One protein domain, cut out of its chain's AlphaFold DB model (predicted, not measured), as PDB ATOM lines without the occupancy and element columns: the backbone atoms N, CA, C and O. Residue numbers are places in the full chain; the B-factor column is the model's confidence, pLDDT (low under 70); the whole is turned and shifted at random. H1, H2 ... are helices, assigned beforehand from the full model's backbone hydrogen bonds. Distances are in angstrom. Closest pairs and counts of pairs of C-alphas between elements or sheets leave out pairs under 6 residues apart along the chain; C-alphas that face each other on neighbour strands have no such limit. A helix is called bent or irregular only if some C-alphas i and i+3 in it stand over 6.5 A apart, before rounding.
ATOM      1  N   PHE A   4     -43.775  24.349 -18.869       93.25
ATOM      2  CA  PHE A   4     -44.319  23.224 -19.627       93.25
ATOM      3  C   PHE A   4     -45.036  23.708 -20.890       93.25
ATOM      4  O   PHE A   4     -44.827  23.148 -21.963       93.25
ATOM      5  N   LEU A   5     -45.825  24.782 -20.805       91.81
ATOM      6  CA  LEU A   5     -46.423  25.384 -22.004       91.81
ATOM      7  C   LEU A   5     -45.353  25.890 -22.978       91.81
ATOM      8  O   LEU A   5     -45.473  25.667 -24.180       91.81
ATOM      9  N   PHE A   6     -44.281  26.495 -22.466       93.12
ATOM     10  CA  PHE A   6     -43.141  26.912 -23.280       93.12
ATOM     11  C   PHE A   6     -42.468  25.721 -23.984       93.12
ATOM     12  O   PHE A   6     -42.208  25.798 -25.186       93.12
ATOM     13  N   LEU A   7     -42.250  24.598 -23.284       95.50
ATOM     14  CA  LEU A   7     -41.755  23.351 -23.883       95.50
ATOM     15  C   LEU A   7     -42.660  22.879 -25.034       95.50
ATOM     16  O   LEU A   7     -42.168  22.547 -26.117       95.50
ATOM     17  N   VAL A   8     -43.977  22.870 -24.808       95.06
ATOM     18  CA  VAL A   8     -44.965  22.471 -25.817       95.06
ATOM     19  C   VAL A   8     -44.888  23.399 -27.026       95.06
ATOM     20  O   VAL A   8     -44.745  22.912 -28.142       95.06
ATOM     21  N   GLU A   9     -44.910  24.717 -26.851       94.19
ATOM     22  CA  GLU A   9     -44.842  25.669 -27.968       94.19
ATOM     23  C   GLU A   9     -43.524  25.575 -28.743       94.19
ATOM     24  O   GLU A   9     -43.525  25.539 -29.978       94.19
ATOM     25  N   CYS A  10     -42.400  25.432 -28.038       95.19
ATOM     26  CA  CYS A  10     -41.096  25.221 -28.657       95.19
ATOM     27  C   CYS A  10     -41.073  23.968 -29.535       95.19
ATOM     28  O   CYS A  10     -40.463  23.999 -30.600       95.19
ATOM     29  N   SER A  11     -41.776  22.898 -29.152       95.38
ATOM     30  CA  SER A  11     -41.874  21.679 -29.966       95.38
ATOM     31  C   SER A  11     -42.555  21.883 -31.329       95.38
ATOM     32  O   SER A  11     -42.280  21.133 -32.264       95.38
ATOM     33  N   TYR A  12     -43.451  22.869 -31.445       93.81
ATOM     34  CA  TYR A  12     -44.174  23.168 -32.685       93.81
ATOM     35  C   TYR A  12     -43.496  24.270 -33.503       93.81
ATOM     36  O   TYR A  12     -43.601  24.254 -34.725       93.81
ATOM     37  N   GLY A  13     -42.809  25.212 -32.848       93.19
ATOM     38  CA  GLY A  13     -42.157  26.346 -33.505       93.19
ATOM     39  C   GLY A  13     -40.635  26.232 -33.548       93.19
ATOM     40  O   GLY A  13     -40.049  25.939 -34.589       93.19
ATOM     41  N   LEU A  14     -39.990  26.495 -32.408       92.62
ATOM     42  CA  LEU A  14     -38.536  26.658 -32.305       92.62
ATOM     43  C   LEU A  14     -37.757  25.403 -32.725       92.62
ATOM     44  O   LEU A  14     -36.793  25.504 -33.477       92.62
ATOM     45  N   VAL A  15     -38.173  24.234 -32.242       94.62
ATOM     46  CA  VAL A  15     -37.483  22.955 -32.452       94.62
ATOM     47  C   VAL A  15     -37.454  22.579 -33.939       94.62
ATOM     48  O   VAL A  15     -36.352  22.383 -34.457       94.62
ATOM     49  N   PRO A  16     -38.588  22.577 -34.674       94.00
ATOM     50  CA  PRO A  16     -38.573  22.385 -36.123       94.00
ATOM     51  C   PRO A  16     -37.782  23.460 -36.878       94.00
ATOM     52  O   PRO A  16     -37.028  23.129 -37.791       94.00
ATOM     53  N   ALA A  17     -37.927  24.735 -36.497       95.06
ATOM     54  CA  ALA A  17     -37.291  25.850 -37.201       95.06
ATOM     55  C   ALA A  17     -35.758  25.831 -37.087       95.06
ATOM     56  O   ALA A  17     -35.063  26.107 -38.062       95.06
ATOM     57  N   GLN A  18     -35.235  25.486 -35.910       94.12
ATOM     58  CA  GLN A  18     -33.797  25.453 -35.625       94.12
ATOM     59  C   GLN A  18     -33.176  24.064 -35.806       94.12
ATOM     60  O   GLN A  18     -31.975  23.909 -35.604       94.12
ATOM     61  N   LYS A  19     -33.977  23.046 -36.160       92.12
ATOM     62  CA  LYS A  19     -33.560  21.630 -36.181       92.12
ATOM     63  C   LYS A  19     -32.880  21.203 -34.871       92.12
ATOM     64  O   LYS A  19     -31.926  20.430 -34.878       92.12
ATOM     65  N   ALA A  20     -33.351  21.748 -33.752       92.25
ATOM     66  CA  ALA A  20     -32.816  21.442 -32.435       92.25
ATOM     67  C   ALA A  20     -33.360  20.097 -31.933       92.25
ATOM     68  O   ALA A  20     -34.433  19.661 -32.343       92.25
ATOM     69  N   GLU A  21     -32.663  19.454 -30.999       92.56
ATOM     70  CA  GLU A  21     -33.228  18.302 -30.293       92.56
ATOM     71  C   GLU A  21     -34.114  18.760 -29.127       92.56
ATOM     72  O   GLU A  21     -33.723  19.613 -28.325       92.56
ATOM     73  N   ILE A  22     -35.302  18.160 -29.001       94.62
ATOM     74  CA  ILE A  22     -36.267  18.488 -27.936       94.62
ATOM     75  C   ILE A  22     -35.725  18.187 -26.529       94.62
ATOM     76  O   ILE A  22     -36.119  18.850 -25.572       94.62
ATOM     77  N   SER A  23     -34.788  17.242 -26.406       93.19
ATOM     78  CA  SER A  23     -34.082  16.888 -25.165       93.19
ATOM     79  C   SER A  23     -33.417  18.103 -24.511       93.19
ATOM     80  O   SER A  23     -33.535  18.301 -23.301       93.19
ATOM     81  N   HIS A  24     -32.788  18.974 -25.306       93.69
ATOM     82  CA  HIS A  24     -32.152  20.197 -24.811       93.69
ATOM     83  C   HIS A  24     -33.178  21.190 -24.257       93.69
ATOM     84  O   HIS A  24     -32.968  21.774 -23.194       93.69
ATOM     85  N   VAL A  25     -34.314  21.354 -24.944       95.88
ATOM     86  CA  VAL A  25     -35.402  22.232 -24.485       95.88
ATOM     87  C   VAL A  25     -36.028  21.675 -23.208       95.88
ATOM     88  O   VAL A  25     -36.255  22.433 -22.268       95.88
ATOM     89  N   LEU A  26     -36.243  20.358 -23.136       97.12
ATOM     90  CA  LEU A  26     -36.737  19.688 -21.934       97.12
ATOM     91  C   LEU A  26     -35.799  19.913 -20.741       97.12
ATOM     92  O   LEU A  26     -36.274  20.311 -19.680       97.12
ATOM     93  N   ARG A  27     -34.482  19.725 -20.918       96.31
ATOM     94  CA  ARG A  27     -33.474  19.968 -19.870       96.31
ATOM     95  C   ARG A  27     -33.534  21.406 -19.346       96.31
ATOM     96  O   ARG A  27     -33.513  21.611 -18.136       96.31
ATOM     97  N   LEU A  28     -33.645  22.391 -20.239       95.81
ATOM     98  CA  LEU A  28     -33.760  23.803 -19.855       95.81
ATOM     99  C   LEU A  28     -35.078  24.109 -19.137       95.81
ATOM    100  O   LEU A  28     -35.068  24.814 -18.133       95.81
ATOM    101  N   CYS A  29     -36.200  23.572 -19.619       96.69
ATOM    102  CA  CYS A  29     -37.505  23.780 -18.992       96.69
ATOM    103  C   CYS A  29     -37.590  23.106 -17.621       96.69
ATOM    104  O   CYS A  29     -38.209  23.657 -16.716       96.69
ATOM    105  N   TYR A  30     -36.938  21.953 -17.454       97.44
ATOM    106  CA  TYR A  30     -36.847  21.279 -16.166       97.44
ATOM    107  C   TYR A  30     -36.064  22.129 -15.157       97.44
ATOM    108  O   TYR A  30     -36.571  22.405 -14.071       97.44
ATOM    109  N   LEU A  31     -34.891  22.646 -15.544       97.56
ATOM    110  CA  LEU A  31     -34.131  23.569 -14.698       97.56
ATOM    111  C   LEU A  31     -34.927  24.846 -14.382       97.56
ATOM    112  O   LEU A  31     -34.968  25.277 -13.232       97.56
ATOM    113  N   ALA A  32     -35.590  25.439 -15.379       95.88
ATOM    114  CA  ALA A  32     -36.414  26.632 -15.189       95.88
ATOM    115  C   ALA A  32     -37.554  26.392 -14.184       95.88
ATOM    116  O   ALA A  32     -37.837  27.261 -13.361       95.88
ATOM    117  N   GLU A  33     -38.173  25.207 -14.201       95.56
ATOM    118  CA  GLU A  33     -39.217  24.832 -13.246       95.56
ATOM    119  C   GLU A  33     -38.680  24.726 -11.810       95.56
ATOM    120  O   GLU A  33     -39.344  25.177 -10.875       95.56
ATOM    121  N   LEU A  34     -37.462  24.205 -11.628       97.00
ATOM    122  CA  LEU A  34     -36.801  24.128 -10.320       97.00
ATOM    123  C   LEU A  34     -36.376  25.504  -9.798       97.00
ATOM    124  O   LEU A  34     -36.604  25.813  -8.630       97.00
ATOM    125  N   VAL A  35     -35.822  26.359 -10.663       96.38
ATOM    126  CA  VAL A  35     -35.509  27.757 -10.321       96.38
ATOM    127  C   VAL A  35     -36.778  28.492  -9.900       96.38
ATOM    128  O   VAL A  35     -36.784  29.162  -8.871       96.38
ATOM    129  N   LYS A  36     -37.869  28.338 -10.664       93.94
ATOM    130  CA  LYS A  36     -39.178  28.935 -10.366       93.94
ATOM    131  C   LYS A  36     -39.690  28.483  -8.999       93.94
ATOM    132  O   LYS A  36     -40.083  29.319  -8.187       93.94
ATOM    133  N   LEU A  37     -39.631  27.182  -8.721       94.31
ATOM    134  CA  LEU A  37     -40.037  26.610  -7.441       94.31
ATOM    135  C   LEU A  37     -39.255  27.209  -6.270       94.31
ATOM    136  O   LEU A  37     -39.854  27.733  -5.334       94.31
ATOM    137  N   VAL A  38     -37.927  27.156  -6.340       95.50
ATOM    138  CA  VAL A  38     -37.033  27.621  -5.275       95.50
ATOM    139  C   VAL A  38     -37.148  29.130  -5.068       95.50
ATOM    140  O   VAL A  38     -37.207  29.588  -3.928       95.50
ATOM    141  N   TYR A  39     -37.264  29.904  -6.152       93.06
ATOM    142  CA  TYR A  39     -37.524  31.340  -6.082       93.06
ATOM    143  C   TYR A  39     -38.820  31.631  -5.313       93.06
ATOM    144  O   TYR A  39     -38.818  32.421  -4.368       93.06
ATOM    145  N   HIS A  40     -39.925  30.958  -5.653       89.75
ATOM    146  CA  HIS A  40     -41.195  31.171  -4.960       89.75
ATOM    147  C   HIS A  40     -41.195  30.635  -3.525       89.75
ATOM    148  O   HIS A  40     -41.831  31.254  -2.671       89.75
ATOM    149  N   MET A  41     -40.465  29.558  -3.219       90.81
ATOM    150  CA  MET A  41     -40.248  29.116  -1.837       90.81
ATOM    151  C   MET A  41     -39.548  30.211  -1.024       90.81
ATOM    152  O   MET A  41     -40.094  30.644  -0.013       90.81
ATOM    153  N   GLY A  42     -38.427  30.754  -1.509       90.00
ATOM    154  CA  GLY A  42     -37.701  31.833  -0.825       90.00
ATOM    155  C   GLY A  42     -38.481  33.148  -0.692       90.00
ATOM    156  O   GLY A  42     -38.243  33.915   0.237       90.00
ATOM    157  N   ARG A  43     -39.445  33.413  -1.586       85.56
ATOM    158  CA  ARG A  43     -40.359  34.569  -1.491       85.56
ATOM    159  C   ARG A  43     -41.490  34.371  -0.477       85.56
ATOM    160  O   ARG A  43     -41.985  35.362   0.051       85.56
ATOM    161  N   ASN A  44     -41.923  33.131  -0.240       85.31
ATOM    162  CA  ASN A  44     -43.066  32.817   0.626       85.31
ATOM    163  C   ASN A  44     -42.659  32.374   2.039       85.31
ATOM    164  O   ASN A  44     -43.449  32.521   2.963       85.31
ATOM    165  N   ILE A  45     -41.461  31.823   2.217       88.00
ATOM    166  CA  ILE A  45     -40.946  31.419   3.527       88.00
ATOM    167  C   ILE A  45     -40.336  32.649   4.218       88.00
ATOM    168  O   ILE A  45     -39.591  33.391   3.573       88.00
ATOM    169  N   PRO A  46     -40.578  32.867   5.527       87.12
ATOM    170  CA  PRO A  46     -39.929  33.948   6.263       87.12
ATOM    171  C   PRO A  46     -38.403  33.889   6.126       87.12
ATOM    172  O   PRO A  46     -37.802  32.848   6.389       87.12
ATOM    173  N   VAL A  47     -37.759  35.009   5.774       86.50
ATOM    174  CA  VAL A  47     -36.312  35.063   5.448       86.50
ATOM    175  C   VAL A  47     -35.436  34.469   6.527       86.50
ATOM    176  O   VAL A  47     -34.516  33.717   6.222       86.50
ATOM    177  N   ALA A  48     -35.724  34.799   7.788       86.62
ATOM    178  CA  ALA A  48     -34.961  34.301   8.921       86.62
ATOM    179  C   ALA A  48     -34.988  32.766   8.987       86.62
ATOM    180  O   ALA A  48     -33.980  32.156   9.323       86.62
ATOM    181  N   SER A  49     -36.112  32.144   8.611       89.00
ATOM    182  CA  SER A  49     -36.224  30.691   8.499       89.00
ATOM    183  C   SER A  49     -35.544  30.180   7.229       89.00
ATOM    184  O   SER A  49     -34.702  29.296   7.322       89.00
ATOM    185  N   TRP A  50     -35.852  30.751   6.059       92.25
ATOM    186  CA  TRP A  50     -35.302  30.307   4.774       92.25
ATOM    187  C   TRP A  50     -33.775  30.411   4.734       92.25
ATOM    188  O   TRP A  50     -33.080  29.400   4.701       92.25
ATOM    189  N   VAL A  51     -33.240  31.631   4.810       92.88
ATOM    190  CA  VAL A  51     -31.794  31.884   4.759       92.88
ATOM    191  C   VAL A  51     -31.106  31.290   5.986       92.88
ATOM    192  O   VAL A  51     -30.048  30.686   5.853       92.88
ATOM    193  N   GLY A  52     -31.724  31.385   7.170       91.88
ATOM    194  CA  GLY A  52     -31.159  30.828   8.399       91.88
ATOM    195  C   GLY A  52     -30.929  29.318   8.324       91.88
ATOM    196  O   GLY A  52     -29.824  28.875   8.635       91.88
ATOM    197  N   ASN A  53     -31.919  28.541   7.872       92.56
ATOM    198  CA  ASN A  53     -31.786  27.088   7.714       92.56
ATOM    199  C   ASN A  53     -30.850  26.707   6.563       92.56
ATOM    200  O   ASN A  53     -30.117  25.729   6.677       92.56
ATOM    201  N   LEU A  54     -30.843  27.471   5.467       95.25
ATOM    202  CA  LEU A  54     -29.952  27.206   4.337       95.25
ATOM    203  C   LEU A  54     -28.482  27.472   4.682       95.25
ATOM    204  O   LEU A  54     -27.611  26.690   4.306       95.25
ATOM    205  N   THR A  55     -28.181  28.561   5.391       94.31
ATOM    206  CA  THR A  55     -26.807  28.930   5.759       94.31
ATOM    207  C   THR A  55     -26.294  28.122   6.949       94.31
ATOM    208  O   THR A  55     -25.159  27.660   6.910       94.31
ATOM    209  N   ASN A  56     -27.118  27.897   7.978       92.75
ATOM    210  CA  ASN A  56     -26.726  27.156   9.188       92.75
ATOM    211  C   ASN A  56     -27.082  25.661   9.119       92.75
ATOM    212  O   ASN A  56     -27.290  25.016  10.149       92.75
ATOM    213  N   ARG A  57     -27.186  25.114   7.905       92.88
ATOM    214  CA  ARG A  57     -27.497  23.704   7.659       92.88
ATOM    215  C   ARG A  57     -26.466  22.777   8.313       92.88
ATOM    216  O   ARG A  57     -25.272  23.060   8.307       92.88
ATOM    217  N   GLN A  58     -26.933  21.645   8.836       88.12
ATOM    218  CA  GLN A  58     -26.094  20.605   9.456       88.12
ATOM    219  C   GLN A  58     -26.316  19.221   8.823       88.12
ATOM    220  O   GLN A  58     -26.010  18.196   9.430       88.12
ATOM    221  N   SER A  59     -26.878  19.179   7.612       90.75
ATOM    222  CA  SER A  59     -27.180  17.916   6.943       90.75
ATOM    223  C   SER A  59     -25.896  17.164   6.591       90.75
ATOM    224  O   SER A  59     -24.953  17.741   6.048       90.75
ATOM    225  N   GLN A  60     -25.873  15.862   6.877       92.38
ATOM    226  CA  GLN A  60     -24.789  14.966   6.461       92.38
ATOM    227  C   GLN A  60     -24.936  14.516   5.001       92.38
ATOM    228  O   GLN A  60     -24.010  13.924   4.455       92.38
ATOM    229  N   ASP A  61     -26.079  14.800   4.370       95.56
ATOM    230  CA  ASP A  61     -26.371  14.408   2.996       95.56
ATOM    231  C   ASP A  61     -25.789  15.435   1.998       95.56
ATOM    232  O   ASP A  61     -26.199  16.606   1.997       95.56
ATOM    233  N   PRO A  62     -24.835  15.042   1.130       94.38
ATOM    234  CA  PRO A  62     -24.275  15.930   0.114       94.38
ATOM    235  C   PRO A  62     -25.322  16.491  -0.861       94.38
ATOM    236  O   PRO A  62     -25.185  17.635  -1.297       94.38
ATOM    237  N   ALA A  63     -26.377  15.733  -1.181       95.25
ATOM    238  CA  ALA A  63     -27.433  16.165  -2.095       95.25
ATOM    239  C   ALA A  63     -28.258  17.311  -1.496       95.25
ATOM    240  O   ALA A  63     -28.509  18.322  -2.158       95.25
ATOM    241  N   ILE A  64     -28.602  17.205  -0.209       96.88
ATOM    242  CA  ILE A  64     -29.327  18.251   0.525       96.88
ATOM    243  C   ILE A  64     -28.472  19.515   0.653       96.88
ATOM    244  O   ILE A  64     -28.977  20.626   0.484       96.88
ATOM    245  N   ASN A  65     -27.168  19.361   0.895       96.50
ATOM    246  CA  ASN A  65     -26.242  20.492   0.927       96.50
ATOM    247  C   ASN A  65     -26.144  21.194  -0.435       96.50
ATOM    248  O   ASN A  65     -26.244  22.418  -0.491       96.50
ATOM    249  N   ASN A  66     -26.043  20.437  -1.532       96.31
ATOM    250  CA  ASN A  66     -26.020  21.000  -2.883       96.31
ATOM    251  C   ASN A  66     -27.346  21.699  -3.244       96.31
ATOM    252  O   ASN A  66     -27.334  22.778  -3.833       96.31
ATOM    253  N   PHE A  67     -28.495  21.141  -2.842       98.00
ATOM    254  CA  PHE A  67     -29.791  21.819  -2.957       98.00
ATOM    255  C   PHE A  67     -29.833  23.126  -2.157       98.00
ATOM    256  O   PHE A  67     -30.380  24.123  -2.632       98.00
ATOM    257  N   ALA A  68     -29.243  23.157  -0.961       97.75
ATOM    258  CA  ALA A  68     -29.186  24.377  -0.171       97.75
ATOM    259  C   ALA A  68     -28.337  25.463  -0.848       97.75
ATOM    260  O   ALA A  68     -28.743  26.624  -0.881       97.75
ATOM    261  N   ASP A  69     -27.201  25.089  -1.444       97.62
ATOM    262  CA  ASP A  69     -26.353  26.012  -2.208       97.62
ATOM    263  C   ASP A  69     -27.059  26.534  -3.462       97.62
ATOM    264  O   ASP A  69     -27.036  27.736  -3.735       97.62
ATOM    265  N   PHE A  70     -27.778  25.664  -4.175       98.19
ATOM    266  CA  PHE A  70     -28.658  26.057  -5.274       98.19
ATOM    267  C   PHE A  70     -29.699  27.088  -4.825       98.19
ATOM    268  O   PHE A  70     -29.863  28.141  -5.445       98.19
ATOM    269  N   ALA A  71     -30.379  26.811  -3.710       97.88
ATOM    270  CA  ALA A  71     -31.396  27.688  -3.153       97.88
ATOM    271  C   ALA A  71     -30.839  29.041  -2.705       97.88
ATOM    272  O   ALA A  71     -31.453  30.078  -2.979       97.88
ATOM    273  N   LEU A  72     -29.658  29.056  -2.084       97.06
ATOM    274  CA  LEU A  72     -28.947  30.283  -1.736       97.06
ATOM    275  C   LEU A  72     -28.562  31.082  -2.982       97.06
ATOM    276  O   LEU A  72     -28.766  32.295  -2.994       97.06
ATOM    277  N   ALA A  73     -28.073  30.432  -4.041       96.94
ATOM    278  CA  ALA A  73     -27.689  31.102  -5.281       96.94
ATOM    279  C   ALA A  73     -28.894  31.758  -5.984       96.94
ATOM    280  O   ALA A  73     -28.826  32.935  -6.350       96.94
ATOM    281  N   VAL A  74     -30.028  31.049  -6.098       96.88
ATOM    282  CA  VAL A  74     -31.283  31.622  -6.626       96.88
ATOM    283  C   VAL A  74     -31.765  32.785  -5.751       96.88
ATOM    284  O   VAL A  74     -32.128  33.842  -6.272       96.88
ATOM    285  N   THR A  75     -31.736  32.617  -4.424       94.50
ATOM    286  CA  THR A  75     -32.177  33.646  -3.466       94.50
ATOM    287  C   THR A  75     -31.318  34.901  -3.581       94.50
ATOM    288  O   THR A  75     -31.858  35.993  -3.745       94.50
ATOM    289  N   LYS A  76     -29.989  34.754  -3.568       93.50
ATOM    290  CA  LYS A  76     -29.029  35.854  -3.713       93.50
ATOM    291  C   LYS A  76     -29.283  36.638  -4.998       93.50
ATOM    292  O   LYS A  76     -29.407  37.858  -4.946       93.50
ATOM    293  N   CYS A  77     -29.444  35.936  -6.118       93.12
ATOM    294  CA  CYS A  77     -29.742  36.564  -7.398       93.12
ATOM    295  C   CYS A  77     -31.049  37.381  -7.353       93.12
ATOM    296  O   CYS A  77     -31.103  38.504  -7.849       93.12
ATOM    297  N   GLY A  78     -32.094  36.854  -6.706       90.69
ATOM    298  CA  GLY A  78     -33.357  37.571  -6.517       90.69
ATOM    299  C   GLY A  78     -33.215  38.824  -5.652       90.69
ATOM    300  O   GLY A  78     -33.765  39.868  -6.002       90.69
ATOM    301  N   LEU A  79     -32.461  38.737  -4.552       88.81
ATOM    302  CA  LEU A  79     -32.208  39.863  -3.649       88.81
ATOM    303  C   LEU A  79     -31.431  40.991  -4.328       88.81
ATOM    304  O   LEU A  79     -31.776  42.151  -4.135       88.81
ATOM    305  N   GLU A  80     -30.426  40.663  -5.142       90.75
ATOM    306  CA  GLU A  80     -29.638  41.650  -5.889       90.75
ATOM    307  C   GLU A  80     -30.519  42.475  -6.839       90.75
ATOM    308  O   GLU A  80     -30.449  43.706  -6.840       90.75
ATOM    309  N   PHE A  81     -31.407  41.824  -7.598       89.94
ATOM    310  CA  PHE A  81     -32.337  42.534  -8.481       89.94
ATOM    311  C   PHE A  81     -33.397  43.325  -7.717       89.94
ATOM    312  O   PHE A  81     -33.721  44.443  -8.115       89.94
ATOM    313  N   HIS A  82     -33.921  42.780  -6.618       84.75
ATOM    314  CA  HIS A  82     -34.873  43.506  -5.782       84.75
ATOM    315  C   HIS A  82     -34.246  44.752  -5.157       84.75
ATOM    316  O   HIS A  82     -34.854  45.813  -5.228       84.75
ATOM    317  N   ALA A  83     -33.036  44.656  -4.602       85.44
ATOM    318  CA  ALA A  83     -32.336  45.792  -4.007       85.44
ATOM    319  C   ALA A  83     -32.028  46.888  -5.041       85.44
ATOM    320  O   ALA A  83     -32.108  48.073  -4.725       85.44
ATOM    321  N   ALA A  84     -31.716  46.502  -6.284       85.25
ATOM    322  CA  ALA A  84     -31.497  47.447  -7.375       85.25
ATOM    323  C   ALA A  84     -32.783  48.172  -7.817       85.25
ATOM    324  O   ALA A  84     -32.714  49.318  -8.255       85.25
ATOM    325  N   GLN A  85     -33.941  47.511  -7.723       78.56
ATOM    326  CA  GLN A  85     -35.214  48.018  -8.242       78.56
ATOM    327  C   GLN A  85     -36.089  48.696  -7.172       78.56
ATOM    328  O   GLN A  85     -36.795  49.654  -7.481       78.56
ATOM    329  N   PHE A  86     -36.045  48.214  -5.927       77.44
ATOM    330  CA  PHE A  86     -36.905  48.626  -4.814       77.44
ATOM    331  C   PHE A  86     -36.066  48.872  -3.541       77.44
ATOM    332  O   PHE A  86     -35.980  48.005  -2.668       77.44
ATOM    333  N   PRO A  87     -35.441  50.057  -3.405       67.25
ATOM    334  CA  PRO A  87     -34.565  50.376  -2.272       67.25
ATOM    335  C   PRO A  87     -35.292  50.473  -0.922       67.25
ATOM    336  O   PRO A  87     -34.654  50.368   0.122       67.25
ATOM    337  N   GLU A  88     -36.615  50.672  -0.936       62.44
ATOM    338  CA  GLU A  88     -37.448  50.833   0.268       62.44
ATOM    339  C   GLU A  88     -37.711  49.517   1.023       62.44
ATOM    340  O   GLU A  88     -38.290  49.530   2.106       62.44
ATOM    341  N   GLY A  89     -37.217  48.390   0.503       58.97
ATOM    342  CA  GLY A  89     -37.222  47.103   1.189       58.97
ATOM    343  C   GLY A  89     -37.975  46.015   0.431       58.97
ATOM    344  O   GLY A  89     -38.782  46.263  -0.462       58.97
ATOM    345  N   VAL A  90     -37.674  44.771   0.793       59.31
ATOM    346  CA  VAL A  90     -38.305  43.580   0.226       59.31
ATOM    347  C   VAL A  90     -39.360  43.095   1.208       59.31
ATOM    348  O   VAL A  90     -39.021  42.623   2.291       59.31
ATOM    349  N   GLU A  91     -40.636  43.157   0.831       58.81
ATOM    350  CA  GLU A  91     -41.662  42.395   1.539       58.81
ATOM    351  C   GLU A  91     -41.439  40.914   1.241       58.81
ATOM    352  O   GLU A  91     -41.617  40.445   0.111       58.81
ATOM    353  N   PHE A  92     -40.980  40.174   2.241       62.50
ATOM    354  CA  PHE A  92     -40.966  38.720   2.208       62.50
ATOM    355  C   PHE A  92     -42.286  38.211   2.759       62.50
ATOM    356  O   PHE A  92     -42.823  38.784   3.705       62.50
ATOM    357  N   GLY A  93     -42.820  37.152   2.158       58.25
ATOM    358  CA  GLY A  93     -44.129  36.643   2.531       58.25
ATOM    359  C   GLY A  93     -44.188  36.246   4.006       58.25
ATOM    360  O   GLY A  93     -43.346  35.498   4.499       58.25
ATOM    361  N   GLU A  94     -45.242  36.676   4.698       63.09
ATOM    362  CA  GLU A  94     -45.626  36.163   6.022       63.09
ATOM    363  C   GLU A  94     -46.371  34.817   5.915       63.09
ATOM    364  O   GLU A  94     -47.211  34.473   6.753       63.09
ATOM    365  N   ASN A  95     -46.124  34.047   4.849       70.12
ATOM    366  CA  ASN A  95     -46.893  32.846   4.570       70.12
ATOM    367  C   ASN A  95     -46.506  31.736   5.556       70.12
ATOM    368  O   ASN A  95     -45.496  31.044   5.420       70.12
ATOM    369  N   ARG A  96     -47.368  31.538   6.556       70.94
ATOM    370  CA  ARG A  96     -47.211  30.500   7.581       70.94
ATOM    371  C   ARG A  96     -47.455  29.083   7.055       70.94
ATOM    372  O   ARG A  96     -47.274  28.129   7.802       70.94
ATOM    373  N   GLY A  97     -47.822  28.913   5.782       78.50
ATOM    374  CA  GLY A  97     -48.010  27.603   5.154       78.50
ATOM    375  C   GLY A  97     -46.753  26.725   5.167       78.50
ATOM    376  O   GLY A  97     -46.873  25.508   5.141       78.50
ATOM    377  N   PHE A  98     -45.560  27.316   5.275       82.06
ATOM    378  CA  PHE A  98     -44.292  26.591   5.450       82.06
ATOM    379  C   PHE A  98     -43.858  26.432   6.917       82.06
ATOM    380  O   PHE A  98     -42.778  25.929   7.194       82.06
ATOM    381  N   GLN A  99     -44.691  26.849   7.873       81.25
ATOM    382  CA  GLN A  99     -44.481  26.607   9.309       81.25
ATOM    383  C   GLN A  99     -45.257  25.375   9.798       81.25
ATOM    384  O   GLN A  99     -45.318  25.113  10.998       81.25
ATOM    385  N   GLN A 100     -45.901  24.641   8.886       84.81
ATOM    386  CA  GLN A 100     -46.606  23.409   9.215       84.81
ATOM    387  C   GLN A 100     -45.634  22.213   9.223       84.81
ATOM    388  O   GLN A 100     -44.693  22.190   8.421       84.81
ATOM    389  N   PRO A 101     -45.888  21.193  10.063       84.81
ATOM    390  CA  PRO A 101     -45.073  19.986  10.096       84.81
ATOM    391  C   PRO A 101     -44.938  19.349   8.710       84.81
ATOM    392  O   PRO A 101     -45.934  19.154   8.008       84.81
ATOM    393  N   GLY A 102     -43.710  19.002   8.325       83.56
ATOM    394  CA  GLY A 102     -43.430  18.326   7.055       83.56
ATOM    395  C   GLY A 102     -43.051  19.256   5.900       83.56
ATOM    396  O   GLY A 102     -42.802  18.766   4.800       83.56
ATOM    397  N   VAL A 103     -42.988  20.574   6.127       86.00
ATOM    398  CA  VAL A 103     -42.446  21.584   5.187       86.00
ATOM    399  C   VAL A 103     -41.690  22.710   5.909       86.00
ATOM    400  O   VAL A 103     -41.577  23.816   5.391       86.00
ATOM    401  N   ASP A 104     -41.174  22.428   7.100       87.75
ATOM    402  CA  ASP A 104     -40.566  23.373   8.043       87.75
ATOM    403  C   ASP A 104     -39.047  23.184   8.237       87.75
ATOM    404  O   ASP A 104     -38.397  24.011   8.876       87.75
ATOM    405  N   THR A 105     -38.466  22.129   7.654       91.69
ATOM    406  CA  THR A 105     -37.023  21.830   7.700       91.69
ATOM    407  C   THR A 105     -36.411  21.782   6.301       91.69
ATOM    408  O   THR A 105     -37.120  21.655   5.300       91.69
ATOM    409  N   LEU A 106     -35.079  21.828   6.220       94.38
ATOM    410  CA  LEU A 106     -34.351  21.751   4.953       94.38
ATOM    411  C   LEU A 106     -34.586  20.418   4.218       94.38
ATOM    412  O   LEU A 106     -34.809  20.408   3.010       94.38
ATOM    413  N   GLU A 107     -34.602  19.299   4.942       94.94
ATOM    414  CA  GLU A 107     -34.885  17.958   4.411       94.94
ATOM    415  C   GLU A 107     -36.306  17.883   3.832       94.94
ATOM    416  O   GLU A 107     -36.549  17.303   2.765       94.94
ATOM    417  N   ASN A 108     -37.253  18.525   4.517       93.88
ATOM    418  CA  ASN A 108     -38.633  18.626   4.074       93.88
ATOM    419  C   ASN A 108     -38.757  19.514   2.828       93.88
ATOM    420  O   ASN A 108     -39.501  19.169   1.911       93.88
ATOM    421  N   TRP A 109     -38.001  20.612   2.739       95.00
ATOM    422  CA  TRP A 109     -37.942  21.465   1.544       95.00
ATOM    423  C   TRP A 109     -37.333  20.749   0.339       95.00
ATOM    424  O   TRP A 109     -37.877  20.853  -0.761       95.00
ATOM    425  N   TYR A 110     -36.267  19.974   0.546       96.69
ATOM    426  CA  TYR A 110     -35.671  19.115  -0.479       96.69
ATOM    427  C   TYR A 110     -36.696  18.092  -1.002       96.69
ATOM    428  O   TYR A 110     -36.963  18.004  -2.202       96.69
ATOM    429  N   THR A 111     -37.374  17.388  -0.092       95.25
ATOM    430  CA  THR A 111     -38.419  16.409  -0.440       95.25
ATOM    431  C   THR A 111     -39.614  17.067  -1.137       95.25
ATOM    432  O   THR A 111     -40.172  16.523  -2.095       95.25
ATOM    433  N   PHE A 112     -40.018  18.253  -0.682       94.31
ATOM    434  CA  PHE A 112     -41.057  19.061  -1.311       94.31
ATOM    435  C   PHE A 112     -40.667  19.423  -2.748       94.31
ATOM    436  O   PHE A 112     -41.474  19.237  -3.660       94.31
ATOM    437  N   ALA A 113     -39.419  19.841  -2.970       95.94
ATOM    438  CA  ALA A 113     -38.914  20.176  -4.292       95.94
ATOM    439  C   ALA A 113     -38.933  18.980  -5.257       95.94
ATOM    440  O   ALA A 113     -39.446  19.107  -6.375       95.94
ATOM    441  N   LYS A 114     -38.512  17.791  -4.796       96.81
ATOM    442  CA  LYS A 114     -38.610  16.538  -5.570       96.81
ATOM    443  C   LYS A 114     -40.044  16.232  -6.031       96.81
ATOM    444  O   LYS A 114     -40.249  15.800  -7.163       96.81
ATOM    445  N   LYS A 115     -41.072  16.498  -5.210       95.19
ATOM    446  CA  LYS A 115     -42.484  16.249  -5.589       95.19
ATOM    447  C   LYS A 115     -42.968  17.157  -6.729       95.19
ATOM    448  O   LYS A 115     -43.707  16.709  -7.610       95.19
ATOM    449  N   TYR A 116     -42.558  18.424  -6.743       94.81
ATOM    450  CA  TYR A 116     -42.893  19.336  -7.844       94.81
ATOM    451  C   TYR A 116     -42.098  19.014  -9.113       94.81
ATOM    452  O   TYR A 116     -42.679  19.009 -10.200       94.81
ATOM    453  N   ALA A 117     -40.819  18.647  -8.975       96.69
ATOM    454  CA  ALA A 117     -39.996  18.130 -10.070       96.69
ATOM    455  C   ALA A 117     -40.667  16.928 -10.760       96.69
ATOM    456  O   ALA A 117     -40.832  16.905 -11.981       96.69
ATOM    457  N   LEU A 118     -41.160  15.977  -9.960       96.06
ATOM    458  CA  LEU A 118     -41.863  14.786 -10.436       96.06
ATOM    459  C   LEU A 118     -43.102  15.141 -11.267       96.06
ATOM    460  O   LEU A 118     -43.355  14.546 -12.315       96.06
ATOM    461  N   THR A 119     -43.861  16.147 -10.833       94.75
ATOM    462  CA  THR A 119     -45.060  16.601 -11.550       94.75
ATOM    463  C   THR A 119     -44.718  17.140 -12.939       94.75
ATOM    464  O   THR A 119     -45.433  16.859 -13.902       94.75
ATOM    465  N   PHE A 120     -43.612  17.875 -13.069       95.81
ATOM    466  CA  PHE A 120     -43.136  18.378 -14.358       95.81
ATOM    467  C   PHE A 120     -42.687  17.243 -15.293       95.81
ATOM    468  O   PHE A 120     -43.072  17.222 -16.468       95.81
ATOM    469  N   LEU A 121     -41.934  16.261 -14.783       96.38
ATOM    470  CA  LEU A 121     -41.462  15.138 -15.601       96.38
ATOM    471  C   LEU A 121     -42.594  14.204 -16.039       96.38
ATOM    472  O   LEU A 121     -42.619  13.808 -17.202       96.38
ATOM    473  N   ARG A 122     -43.590  13.931 -15.184       94.81
ATOM    474  CA  ARG A 122     -44.794  13.166 -15.572       94.81
ATOM    475  C   ARG A 122     -45.518  13.802 -16.760       94.81
ATOM    476  O   ARG A 122     -45.879  13.114 -17.713       94.81
ATOM    477  N   LYS A 123     -45.700  15.128 -16.735       94.12
ATOM    478  CA  LYS A 123     -46.311  15.870 -17.851       94.12
ATOM    479  C   LYS A 123     -45.462  15.795 -19.115       94.12
ATOM    480  O   LYS A 123     -45.998  15.590 -20.201       94.12
ATOM    481  N   SER A 124     -44.149  15.944 -18.961       95.94
ATOM    482  CA  SER A 124     -43.189  15.883 -20.065       95.94
ATOM    483  C   SER A 124     -43.176  14.509 -20.737       95.94
ATOM    484  O   SER A 124     -43.206  14.441 -21.961       95.94
ATOM    485  N   LEU A 125     -43.229  13.425 -19.955       95.38
ATOM    486  CA  LEU A 125     -43.335  12.051 -20.451       95.38
ATOM    487  C   LEU A 125     -44.587  11.859 -21.318       95.38
ATOM    488  O   LEU A 125     -44.481  11.452 -22.473       95.38
ATOM    489  N   ILE A 126     -45.766  12.213 -20.791       94.19
ATOM    490  CA  ILE A 126     -47.039  12.104 -21.526       94.19
ATOM    491  C   ILE A 126     -46.981  12.930 -22.811       94.19
ATOM    492  O   ILE A 126     -47.395  12.473 -23.874       94.19
ATOM    493  N   PHE A 127     -46.446  14.147 -22.730       96.00
ATOM    494  CA  PHE A 127     -46.314  15.015 -23.886       96.00
ATOM    495  C   PHE A 127     -45.413  14.409 -24.970       96.00
ATOM    496  O   PHE A 127     -45.807  14.386 -26.134       96.00
ATOM    497  N   LEU A 128     -44.238  13.889 -24.607       95.00
ATOM    498  CA  LEU A 128     -43.321  13.268 -25.563       95.00
ATOM    499  C   LEU A 128     -43.904  11.997 -26.187       95.00
ATOM    500  O   LEU A 128     -43.747  11.794 -27.389       95.00
ATOM    501  N   TYR A 129     -44.639  11.200 -25.410       94.19
ATOM    502  CA  TYR A 129     -45.388  10.058 -25.933       94.19
ATOM    503  C   TYR A 129     -46.409  10.508 -26.988       94.19
ATOM    504  O   TYR A 129     -46.386  10.038 -28.120       94.19
ATOM    505  N   VAL A 130     -47.263  11.484 -26.657       93.69
ATOM    506  CA  VAL A 130     -48.341  11.945 -27.551       93.69
ATOM    507  C   VAL A 130     -47.803  12.665 -28.792       93.69
ATOM    508  O   VAL A 130     -48.329  12.481 -29.887       93.69
ATOM    509  N   LYS A 131     -46.781  13.513 -28.642       93.38
ATOM    510  CA  LYS A 131     -46.278  14.373 -29.725       93.38
ATOM    511  C   LYS A 131     -45.254  13.678 -30.618       93.38
ATOM    512  O   LYS A 131     -45.276  13.891 -31.827       93.38
ATOM    513  N   TYR A 132     -44.338  12.920 -30.023       91.62
ATOM    514  CA  TYR A 132     -43.203  12.319 -30.725       91.62
ATOM    515  C   TYR A 132     -43.332  10.799 -30.871       91.62
ATOM    516  O   TYR A 132     -42.494  10.197 -31.535       91.62
ATOM    517  N   GLY A 133     -44.361  10.175 -30.285       90.81
ATOM    518  CA  GLY A 133     -44.562   8.727 -30.368       90.81
ATOM    519  C   GLY A 133     -43.477   7.925 -29.649       90.81
ATOM    520  O   GLY A 133     -43.230   6.782 -30.020       90.81
ATOM    521  N   VAL A 134     -42.791   8.524 -28.667       90.06
ATOM    522  CA  VAL A 134     -41.725   7.846 -27.918       90.06
ATOM    523  C   VAL A 134     -42.348   6.734 -27.086       90.06
ATOM    524  O   VAL A 134     -43.096   7.018 -26.155       90.06
ATOM    525  N   ASP A 135     -42.045   5.478 -27.409       87.69
ATOM    526  CA  ASP A 135     -42.516   4.347 -26.615       87.69
ATOM    527  C   ASP A 135     -41.638   4.161 -25.376       87.69
ATOM    528  O   ASP A 135     -40.494   3.716 -25.447       87.69
ATOM    529  N   PHE A 136     -42.189   4.520 -24.223       85.88
ATOM    530  CA  PHE A 136     -41.522   4.340 -22.939       85.88
ATOM    531  C   PHE A 136     -41.759   2.949 -22.339       85.88
ATOM    532  O   PHE A 136     -41.043   2.566 -21.421       85.88
ATOM    533  N   ASN A 137     -42.711   2.162 -22.860       81.94
ATOM    534  CA  ASN A 137     -43.016   0.833 -22.316       81.94
ATOM    535  C   ASN A 137     -41.932  -0.197 -22.651       81.94
ATOM    536  O   ASN A 137     -41.797  -1.200 -21.955       81.94
ATOM    537  N   SER A 138     -41.144   0.049 -23.701       78.19
ATOM    538  CA  SER A 138     -39.997  -0.787 -24.053       78.19
ATOM    539  C   SER A 138     -38.785  -0.577 -23.141       78.19
ATOM    540  O   SER A 138     -37.840  -1.361 -23.202       78.19
ATOM    541  N   HIS A 139     -38.776   0.478 -22.317       78.06
ATOM    542  CA  HIS A 139     -37.686   0.766 -21.392       78.06
ATOM    543  C   HIS A 139     -37.994   0.194 -20.005       78.06
ATOM    544  O   HIS A 139     -38.847   0.702 -19.280       78.06
ATOM    545  N   ILE A 140     -37.270  -0.854 -19.619       76.81
ATOM    546  CA  ILE A 140     -37.302  -1.393 -18.258       76.81
ATOM    547  C   ILE A 140     -36.125  -0.773 -17.512       76.81
ATOM    548  O   ILE A 140     -34.979  -1.005 -17.892       76.81
ATOM    549  N   SER A 141     -36.408   0.018 -16.473       79.44
ATOM    550  CA  SER A 141     -35.342   0.589 -15.645       79.44
ATOM    551  C   SER A 141     -34.521  -0.542 -15.002       79.44
ATOM    552  O   SER A 141     -35.106  -1.482 -14.454       79.44
ATOM    553  N   PRO A 142     -33.180  -0.465 -15.037       79.94
ATOM    554  CA  PRO A 142     -32.296  -1.424 -14.387       79.94
ATOM    555  C   PRO A 142     -32.406  -1.374 -12.854       79.94
ATOM    556  O   PRO A 142     -31.989  -2.320 -12.189       79.94
ATOM    557  N   ALA A 143     -32.988  -0.306 -12.297       86.19
ATOM    558  CA  ALA A 143     -33.245  -0.130 -10.873       86.19
ATOM    559  C   ALA A 143     -34.759   0.030 -10.617       86.19
ATOM    560  O   ALA A 143     -35.241   1.137 -10.372       86.19
ATOM    561  N   PRO A 144     -35.554  -1.055 -10.652       82.50
ATOM    562  CA  PRO A 144     -37.002  -0.966 -10.445       82.50
ATOM    563  C   PRO A 144     -37.374  -0.455  -9.046       82.50
ATOM    564  O   PRO A 144     -38.428   0.155  -8.894       82.50
ATOM    565  N   GLU A 145     -36.500  -0.639  -8.055       88.69
ATOM    566  CA  GLU A 145     -36.675  -0.152  -6.679       88.69
ATOM    567  C   GLU A 145     -36.405   1.354  -6.517       88.69
ATOM    568  O   GLU A 145     -36.707   1.922  -5.468       88.69
ATOM    569  N   ALA A 146     -35.841   2.010  -7.539       89.88
ATOM    570  CA  ALA A 146     -35.584   3.444  -7.513       89.88
ATOM    571  C   ALA A 146     -36.888   4.250  -7.439       89.88
ATOM    572  O   ALA A 146     -37.960   3.811  -7.883       89.88
ATOM    573  N   ASP A 147     -36.785   5.463  -6.895       92.94
ATOM    574  CA  ASP A 147     -37.933   6.353  -6.822       92.94
ATOM    575  C   ASP A 147     -38.406   6.766  -8.231       92.94
ATOM    576  O   ASP A 147     -37.674   6.718  -9.223       92.94
ATOM    577  N   GLU A 148     -39.683   7.126  -8.359       93.81
ATOM    578  CA  GLU A 148     -40.257   7.433  -9.671       93.81
ATOM    579  C   GLU A 148     -39.573   8.623 -10.356       93.81
ATOM    580  O   GLU A 148     -39.479   8.636 -11.582       93.81
ATOM    581  N   LEU A 149     -39.093   9.608  -9.589       95.81
ATOM    582  CA  LEU A 149     -38.411  10.765 -10.154       95.81
ATOM    583  C   LEU A 149     -37.107  10.327 -10.823       95.81
ATOM    584  O   LEU A 149     -36.868  10.711 -11.965       95.81
ATOM    585  N   GLU A 150     -36.326   9.480 -10.155       94.19
ATOM    586  CA  GLU A 150     -35.084   8.912 -10.679       94.19
ATOM    587  C   GLU A 150     -35.329   8.095 -11.958       94.19
ATOM    588  O   GLU A 150     -34.735   8.376 -13.005       94.19
ATOM    589  N   ARG A 151     -36.304   7.176 -11.928       92.94
ATOM    590  CA  ARG A 151     -36.676   6.373 -13.109       92.94
ATOM    591  C   ARG A 151     -37.143   7.237 -14.282       92.94
ATOM    592  O   ARG A 151     -36.866   6.912 -15.438       92.94
ATOM    593  N   LEU A 152     -37.847   8.340 -14.018       94.50
ATOM    594  CA  LEU A 152     -38.264   9.280 -15.060       94.50
ATOM    595  C   LEU A 152     -37.091  10.090 -15.609       94.50
ATOM    596  O   LEU A 152     -37.039  10.289 -16.820       94.50
ATOM    597  N   THR A 153     -36.151  10.537 -14.769       94.94
ATOM    598  CA  THR A 153     -34.949  11.241 -15.248       94.94
ATOM    599  C   THR A 153     -34.101  10.350 -16.152       94.94
ATOM    600  O   THR A 153     -33.701  10.789 -17.230       94.94
ATOM    601  N   GLU A 154     -33.949   9.071 -15.791       92.62
ATOM    602  CA  GLU A 154     -33.291   8.052 -16.614       92.62
ATOM    603  C   GLU A 154     -34.022   7.859 -17.952       92.62
ATOM    604  O   GLU A 154     -33.440   8.026 -19.026       92.62
ATOM    605  N   THR A 155     -35.326   7.570 -17.892       92.38
ATOM    606  CA  THR A 155     -36.166   7.290 -19.068       92.38
ATOM    607  C   THR A 155     -36.199   8.469 -20.048       92.38
ATOM    608  O   THR A 155     -36.163   8.282 -21.265       92.38
ATOM    609  N   LEU A 156     -36.241   9.699 -19.528       93.75
ATOM    610  CA  LEU A 156     -36.241  10.933 -20.318       93.75
ATOM    611  C   LEU A 156     -34.834  11.393 -20.727       93.75
ATOM    612  O   LEU A 156     -34.720  12.348 -21.498       93.75
ATOM    613  N   ARG A 157     -33.777  10.730 -20.232       93.06
ATOM    614  CA  ARG A 157     -32.363  11.088 -20.435       93.06
ATOM    615  C   ARG A 157     -32.062  12.543 -20.073       93.06
ATOM    616  O   ARG A 157     -31.366  13.254 -20.800       93.06
ATOM    617  N   VAL A 158     -32.618  12.993 -18.953       95.38
ATOM    618  CA  VAL A 158     -32.335  14.308 -18.370       95.38
ATOM    619  C   VAL A 158     -31.525  14.138 -17.086       95.38
ATOM    620  O   VAL A 158     -31.650  13.097 -16.444       95.38
ATOM    621  N   PRO A 159     -30.722  15.145 -16.692       96.62
ATOM    622  CA  PRO A 159     -30.018  15.110 -15.416       96.62
ATOM    623  C   PRO A 159     -30.950  14.818 -14.236       96.62
ATOM    624  O   PRO A 159     -32.118  15.237 -14.238       96.62
ATOM    625  N   SER A 160     -30.419  14.129 -13.230       96.94
ATOM    626  CA  SER A 160     -31.125  13.834 -11.985       96.94
ATOM    627  C   SER A 160     -31.532  15.123 -11.261       96.94
ATOM    628  O   SER A 160     -31.070  16.224 -11.577       96.94
ATOM    629  N   PHE A 161     -32.411  15.013 -10.262       97.88
ATOM    630  CA  PHE A 161     -32.779  16.170  -9.436       97.88
ATOM    631  C   PHE A 161     -31.550  16.839  -8.796       97.88
ATOM    632  O   PHE A 161     -31.447  18.066  -8.787       97.88
ATOM    633  N   ASP A 162     -30.595  16.045  -8.319       97.31
ATOM    634  CA  ASP A 162     -29.401  16.558  -7.645       97.31
ATOM    635  C   ASP A 162     -28.418  17.196  -8.635       97.31
ATOM    636  O   ASP A 162     -27.870  18.266  -8.365       97.31
ATOM    637  N   GLU A 163     -28.266  16.609  -9.827       97.25
ATOM    638  CA  GLU A 163     -27.477  17.190 -10.920       97.25
ATOM    639  C   GLU A 163     -28.094  18.491 -11.447       97.25
ATOM    640  O   GLU A 163     -27.377  19.403 -11.862       97.25
ATOM    641  N   MET A 164     -29.423  18.613 -11.425       97.62
ATOM    642  CA  MET A 164     -30.112  19.869 -11.726       97.62
ATOM    643  C   MET A 164     -29.848  20.929 -10.659       97.62
ATOM    644  O   MET A 164     -29.585  22.081 -11.000       97.62
ATOM    645  N   CYS A 165     -29.863  20.553  -9.377       97.81
ATOM    646  CA  CYS A 165     -29.514  21.468  -8.291       97.81
ATOM    647  C   CYS A 165     -28.053  21.937  -8.391       97.81
ATOM    648  O   CYS A 165     -27.732  23.041  -7.973       97.81
ATOM    649  N   ALA A 166     -27.162  21.177  -9.029       97.00
ATOM    650  CA  ALA A 166     -25.788  21.621  -9.256       97.00
ATOM    651  C   ALA A 166     -25.643  22.737 -10.316       97.00
ATOM    652  O   ALA A 166     -24.564  23.300 -10.457       97.00
ATOM    653  N   ALA A 167     -26.696  23.088 -11.068       97.06
ATOM    654  CA  ALA A 167     -26.597  23.913 -12.282       97.06
ATOM    655  C   ALA A 167     -25.972  25.308 -12.111       97.06
ATOM    656  O   ALA A 167     -25.461  25.870 -13.082       97.06
ATOM    657  N   ILE A 168     -26.034  25.871 -10.904       96.31
ATOM    658  CA  ILE A 168     -25.476  27.190 -10.563       96.31
ATOM    659  C   ILE A 168     -24.620  27.147  -9.287       96.31
ATOM    660  O   ILE A 168     -24.408  28.182  -8.658       96.31
ATOM    661  N   THR A 169     -24.166  25.956  -8.888       95.31
ATOM    662  CA  THR A 169     -23.264  25.755  -7.743       95.31
ATOM    663  C   THR A 169     -21.847  25.461  -8.232       95.31
ATOM    664  O   THR A 169     -21.603  25.324  -9.434       95.31
ATOM    665  N   ASP A 170     -20.899  25.309  -7.308       93.25
ATOM    666  CA  ASP A 170     -19.519  24.930  -7.641       93.25
ATOM    667  C   ASP A 170     -19.433  23.551  -8.328       93.25
ATOM    668  O   ASP A 170     -18.494  23.272  -9.076       93.25
ATOM    669  N   ASN A 171     -20.457  22.708  -8.155       93.50
ATOM    670  CA  ASN A 171     -20.558  21.390  -8.780       93.50
ATOM    671  C   ASN A 171     -21.062  21.437 -10.238       93.50
ATOM    672  O   ASN A 171     -21.121  20.396 -10.896       93.50
ATOM    673  N   ALA A 172     -21.399  22.616 -10.777       94.69
ATOM    674  CA  ALA A 172     -21.995  22.772 -12.108       94.69
ATOM    675  C   ALA A 172     -21.198  22.067 -13.216       94.69
ATOM    676  O   ALA A 172     -21.766  21.328 -14.022       94.69
ATOM    677  N   ALA A 173     -19.875  22.253 -13.234       94.44
ATOM    678  CA  ALA A 173     -19.010  21.663 -14.253       94.44
ATOM    679  C   ALA A 173     -18.976  20.127 -14.171       94.44
ATOM    680  O   ALA A 173     -19.004  19.463 -15.207       94.44
ATOM    681  N   ALA A 174     -18.969  19.567 -12.957       93.88
ATOM    682  CA  ALA A 174     -18.982  18.120 -12.736       93.88
ATOM    683  C   ALA A 174     -20.292  17.476 -13.221       93.88
ATOM    684  O   ALA A 174     -20.271  16.373 -13.759       93.88
ATOM    685  N   CYS A 175     -21.413  18.195 -13.115       93.50
ATOM    686  CA  CYS A 175     -22.727  17.770 -13.613       93.50
ATOM    687  C   CYS A 175     -23.000  18.199 -15.072       93.50
ATOM    688  O   CYS A 175     -24.141  18.171 -15.540       93.50
ATOM    689  N   GLY A 176     -21.970  18.629 -15.810       92.69
ATOM    690  CA  GLY A 176     -22.075  18.944 -17.236       92.69
ATOM    691  C   GLY A 176     -22.909  20.190 -17.551       92.69
ATOM    692  O   GLY A 176     -23.571  20.235 -18.594       92.69
ATOM    693  N   TRP A 177     -22.925  21.186 -16.661       95.12
ATOM    694  CA  TRP A 177     -23.530  22.495 -16.913       95.12
ATOM    695  C   TRP A 177     -22.488  23.508 -17.406       95.12
ATOM    696  O   TRP A 177     -21.422  23.649 -16.801       95.12
ATOM    697  N   PRO A 178     -22.776  24.256 -18.489       94.56
ATOM    698  CA  PRO A 178     -21.891  25.317 -18.948       94.56
ATOM    699  C   PRO A 178     -21.941  26.526 -18.004       94.56
ATOM    700  O   PRO A 178     -22.976  26.814 -17.403       94.56
ATOM    701  N   GLN A 179     -20.860  27.308 -17.961       88.81
ATOM    702  CA  GLN A 179     -20.770  28.533 -17.144       88.81
ATOM    703  C   GLN A 179     -21.830  29.588 -17.509       88.81
ATOM    704  O   GLN A 179     -22.243  30.397 -16.681       88.81
ATOM    705  N   THR A 180     -22.336  29.555 -18.743       93.62
ATOM    706  CA  THR A 180     -23.424  30.428 -19.205       93.62
ATOM    707  C   THR A 180     -24.768  30.130 -18.530       93.62
ATOM    708  O   THR A 180     -25.665  30.973 -18.583       93.62
ATOM    709  N   THR A 181     -24.922  28.975 -17.872       95.38
ATOM    710  CA  THR A 181     -26.163  28.579 -17.180       95.38
ATOM    711  C   THR A 181     -26.531  29.577 -16.086       95.38
ATOM    712  O   THR A 181     -27.681  30.003 -16.016       95.38
ATOM    713  N   SER A 182     -25.558  30.051 -15.304       94.44
ATOM    714  CA  SER A 182     -25.797  31.044 -14.247       94.44
ATOM    715  C   SER A 182     -26.325  32.371 -14.796       94.44
ATOM    716  O   SER A 182     -27.213  32.977 -14.200       94.44
ATOM    717  N   SER A 183     -25.852  32.798 -15.975       95.19
ATOM    718  CA  SER A 183     -26.364  34.005 -16.647       95.19
ATOM    719  C   SER A 183     -27.809  33.824 -17.118       95.19
ATOM    720  O   SER A 183     -28.623  34.741 -16.998       95.19
ATOM    721  N   LEU A 184     -28.147  32.633 -17.619       95.75
ATOM    722  CA  LEU A 184     -29.503  32.299 -18.046       95.75
ATOM    723  C   LEU A 184     -30.478  32.284 -16.859       95.75
ATOM    724  O   LEU A 184     -31.523  32.936 -16.915       95.75
ATOM    725  N   VAL A 185     -30.104  31.609 -15.767       96.00
ATOM    726  CA  VAL A 185     -30.889  31.565 -14.524       96.00
ATOM    727  C   VAL A 185     -31.077  32.967 -13.947       96.00
ATOM    728  O   VAL A 185     -32.196  33.340 -13.593       96.00
ATOM    729  N   SER A 186     -30.017  33.777 -13.928       95.12
ATOM    730  CA  SER A 186     -30.088  35.178 -13.504       95.12
ATOM    731  C   SER A 186     -31.083  35.984 -14.346       95.12
ATOM    732  O   SER A 186     -31.903  36.722 -13.798       95.12
ATOM    733  N   GLY A 187     -31.105  35.778 -15.666       93.81
ATOM    734  CA  GLY A 187     -32.096  36.383 -16.558       93.81
ATOM    735  C   GLY A 187     -33.542  35.992 -16.224       93.81
ATOM    736  O   GLY A 187     -34.425  36.852 -16.227       93.81
ATOM    737  N   TRP A 188     -33.796  34.722 -15.889       92.88
ATOM    738  CA  TRP A 188     -35.126  34.262 -15.472       92.88
ATOM    739  C   TRP A 188     -35.566  34.893 -14.153       92.88
ATOM    740  O   TRP A 188     -36.688  35.394 -14.062       92.88
ATOM    741  N   VAL A 189     -34.680  34.914 -13.153       92.81
ATOM    742  CA  VAL A 189     -34.952  35.535 -11.849       92.81
ATOM    743  C   VAL A 189     -35.210  37.033 -12.017       92.81
ATOM    744  O   VAL A 189     -36.205  37.539 -11.503       92.81
ATOM    745  N   LYS A 190     -34.397  37.732 -12.821       91.31
ATOM    746  CA  LYS A 190     -34.613  39.144 -13.166       91.31
ATOM    747  C   LYS A 190     -36.004  39.373 -13.743       91.31
ATOM    748  O   LYS A 190     -36.702  40.282 -13.314       91.31
ATOM    749  N   HIS A 191     -36.427  38.554 -14.705       88.62
ATOM    750  CA  HIS A 191     -37.740  38.711 -15.328       88.62
ATOM    751  C   HIS A 191     -38.892  38.515 -14.329       88.62
ATOM    752  O   HIS A 191     -39.927  39.163 -14.467       88.62
ATOM    753  N   GLN A 192     -38.734  37.643 -13.328       85.88
ATOM    754  CA  GLN A 192     -39.727  37.494 -12.258       85.88
ATOM    755  C   GLN A 192     -39.790  38.740 -11.367       85.88
ATOM    756  O   GLN A 192     -40.882  39.214 -11.071       85.88
ATOM    757  N   VAL A 193     -38.637  39.307 -10.996       85.38
ATOM    758  CA  VAL A 193     -38.562  40.530 -10.171       85.38
ATOM    759  C   VAL A 193     -39.118  41.754 -10.905       85.38
ATOM    760  O   VAL A 193     -39.799  42.577 -10.306       85.38
ATOM    761  N   MET A 194     -38.851  41.869 -12.209       84.81
ATOM    762  CA  MET A 194     -39.274  43.003 -13.041       84.81
ATOM    763  C   MET A 194     -40.736  42.916 -13.507       84.81
ATOM    764  O   MET A 194     -41.178  43.767 -14.281       84.81
ATOM    765  N   TRP A 195     -41.480  41.878 -13.112       80.19
ATOM    766  CA  TRP A 195     -42.868  41.713 -13.527       80.19
ATOM    767  C   TRP A 195     -43.728  42.886 -13.009       80.19
ATOM    768  O   TRP A 195     -43.771  43.109 -11.804       80.19
ATOM    769  N   PRO A 196     -44.443  43.616 -13.887       65.25
ATOM    770  CA  PRO A 196     -45.159  44.843 -13.524       65.25
ATOM    771  C   PRO A 196     -46.517  44.599 -12.842       65.25
ATOM    772  O   PRO A 196     -47.294  45.538 -12.688       65.25
ATOM    773  N   GLY A 197     -46.858  43.347 -12.520       62.03
ATOM    774  CA  GLY A 197     -48.125  43.018 -11.866       62.03
ATOM    775  C   GLY A 197     -48.165  43.481 -10.414       62.03
ATOM    776  O   GLY A 197     -47.133  43.572  -9.755       62.03
ATOM    777  N   ASP A 198     -49.374  43.753  -9.929       59.12
ATOM    778  CA  ASP A 198     -49.613  44.088  -8.528       59.12
ATOM    779  C   ASP A 198     -49.214  42.918  -7.608       59.12
ATOM    780  O   ASP A 198     -49.330  41.750  -7.992       59.12
ATOM    781  N   SER A 199     -48.760  43.211  -6.385       55.81
ATOM    782  CA  SER A 199     -48.275  42.194  -5.433       55.81
ATOM    783  C   SER A 199     -49.353  41.170  -5.050       55.81
ATOM    784  O   SER A 199     -49.034  40.052  -4.643       55.81
ATOM    785  N   SER A 200     -50.624  41.542  -5.227       55.34
ATOM    786  CA  SER A 200     -51.802  40.719  -4.958       55.34
ATOM    787  C   SER A 200     -52.111  39.675  -6.043       55.34
ATOM    788  O   SER A 200     -52.809  38.701  -5.749       55.34
ATOM    789  N   ASP A 201     -51.577  39.825  -7.262       62.19
ATOM    790  CA  ASP A 201     -51.942  38.999  -8.419       62.19
ATOM    791  C   ASP A 201     -50.701  38.329  -9.038       62.19
ATOM    792  O   ASP A 201     -49.910  38.917  -9.783       62.19
ATOM    793  N   MET A 202     -50.511  37.045  -8.723       66.12
ATOM    794  CA  MET A 202     -49.376  36.276  -9.230       66.12
ATOM    795  C   MET A 202     -49.589  35.957 -10.721       66.12
ATOM    796  O   MET A 202     -50.643  35.421 -11.089       66.12
ATOM    797  N   PRO A 203     -48.613  36.220 -11.615       72.19
ATOM    798  CA  PRO A 203     -48.781  35.893 -13.023       72.19
ATOM    799  C   PRO A 203     -49.045  34.397 -13.189       72.19
ATOM    800  O   PRO A 203     -48.413  33.567 -12.540       72.19
ATOM    801  N   ARG A 204     -49.919  34.019 -14.128       71.88
ATOM    802  CA  ARG A 204     -50.219  32.597 -14.402       71.88
ATOM    803  C   ARG A 204     -48.972  31.758 -14.676       71.88
ATOM    804  O   ARG A 204     -48.968  30.567 -14.406       71.88
ATOM    805  N   SER A 205     -47.909  32.373 -15.191       73.75
ATOM    806  CA  SER A 205     -46.627  31.706 -15.412       73.75
ATOM    807  C   SER A 205     -45.818  31.391 -14.158       73.75
ATOM    808  O   SER A 205     -44.922  30.559 -14.236       73.75
ATOM    809  N   ALA A 206     -46.091  32.068 -13.046       77.50
ATOM    810  CA  ALA A 206     -45.502  31.789 -11.741       77.50
ATOM    811  C   ALA A 206     -46.249  30.669 -10.996       77.50
ATOM    812  O   ALA A 206     -45.741  30.131 -10.016       77.50
ATOM    813  N   MET A 207     -47.438  30.272 -11.468       81.38
ATOM    814  CA  MET A 207     -48.165  29.153 -10.878       81.38
ATOM    815  C   MET A 207     -47.402  27.843 -11.106       81.38
ATOM    816  O   MET A 207     -46.997  27.516 -12.221       81.38
TER     817      MET A 207
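AT A GLANCE: This is residues 4 to 207 of the 374 residues of the protein "E3 ubiquitin-protein ligase" of Fusarium sp. AF-4 (UniProt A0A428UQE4). Two long helices, H3 and H7, lie side by side running opposite ways, and a third, H5, crosses them where H3 ends and H7 begins. Toward the other end of this pair H1 packs on both, on residues 22 to 29 of H3 and 120 to 127 of H7; elsewhere H8 packs on residues 114 to 125 of H7, H9 and H10 pack on H5, and H10 packs on residues 32 to 39 of H3 too. The printed part has 204 residues with ten named helices, H1 to H10 in order, and no named strand; the class is all helix, and the helix packing is mostly crossed. It is compact, with a radius of gyration of the C-alphas of 17.7 A, and spans 54 by 40 by 31 A.

HOW THE PARTS SIT: H1, residues 4 to 12, and H2, residues 14 to 18, meet only through their link. H3, residues 22 to 44, touches H1, opposite ways at a shallow tilt of 21 degrees, closest at the C-alphas of Leu 7 and Val 25, 6.5 A. H4, residues 47 to 55, and H5, residues 62 to 85, form a helical hairpin, closest at the C-alphas of Leu 54 and Ala 68, 5.4 A. H5, the hub, touches H3 about perpendicular at 72 degrees, only just past steep; the closest C-alphas, of Val 38 and Ala 71, are 6.0 A apart. H6, residues 96 to 99, touches no helix. H7, residues 106 to 132, touches H3, opposite ways at a shallow tilt of 32 degrees, only just short of steep, closest at the C-alphas of Leu 34 and Ala 117, 6.8 A. H8, residues 148 to 156, touches H7, closest at the C-alphas of Leu 118 and Leu 149, 5.3 A. H9, residues 161 to 168, touches H5, closest at the C-alphas of Phe 67 and Cys 165, 5.4 A; H9 is irregular, C-alphas 165 and 168 being 7.4 A apart. H10, residues 180 to 193, touches H5, closest at the C-alphas of Gly 78 and Val 189, 5.9 A. Every O i to N i+4 pair is within hydrogen-bond range in H2, H3, H4, H5, H7, H8 and H10, against 4 of 5 in H1 and 2 of 4 in H9; H6 is too short for such a pair.

IN THESE COORDINATES: H1 begins at C-alpha 4 (-44.319, 23.224, -19.627). H3 measures 32.7 A, H5 34.9 A and H7 38.0 A. H10, 20.3 A, ends at C-alpha 193 (-38.562, 40.530, -10.171).

THE WHOLE: The C-alphas farthest apart, of Glu 88 and Ser 138, are 57.1 A apart. The printed part has no cut; the links H7 to H8 and H9 to H10 are long. Residues 87 to 94 and 196 to 202 have pLDDT under 70.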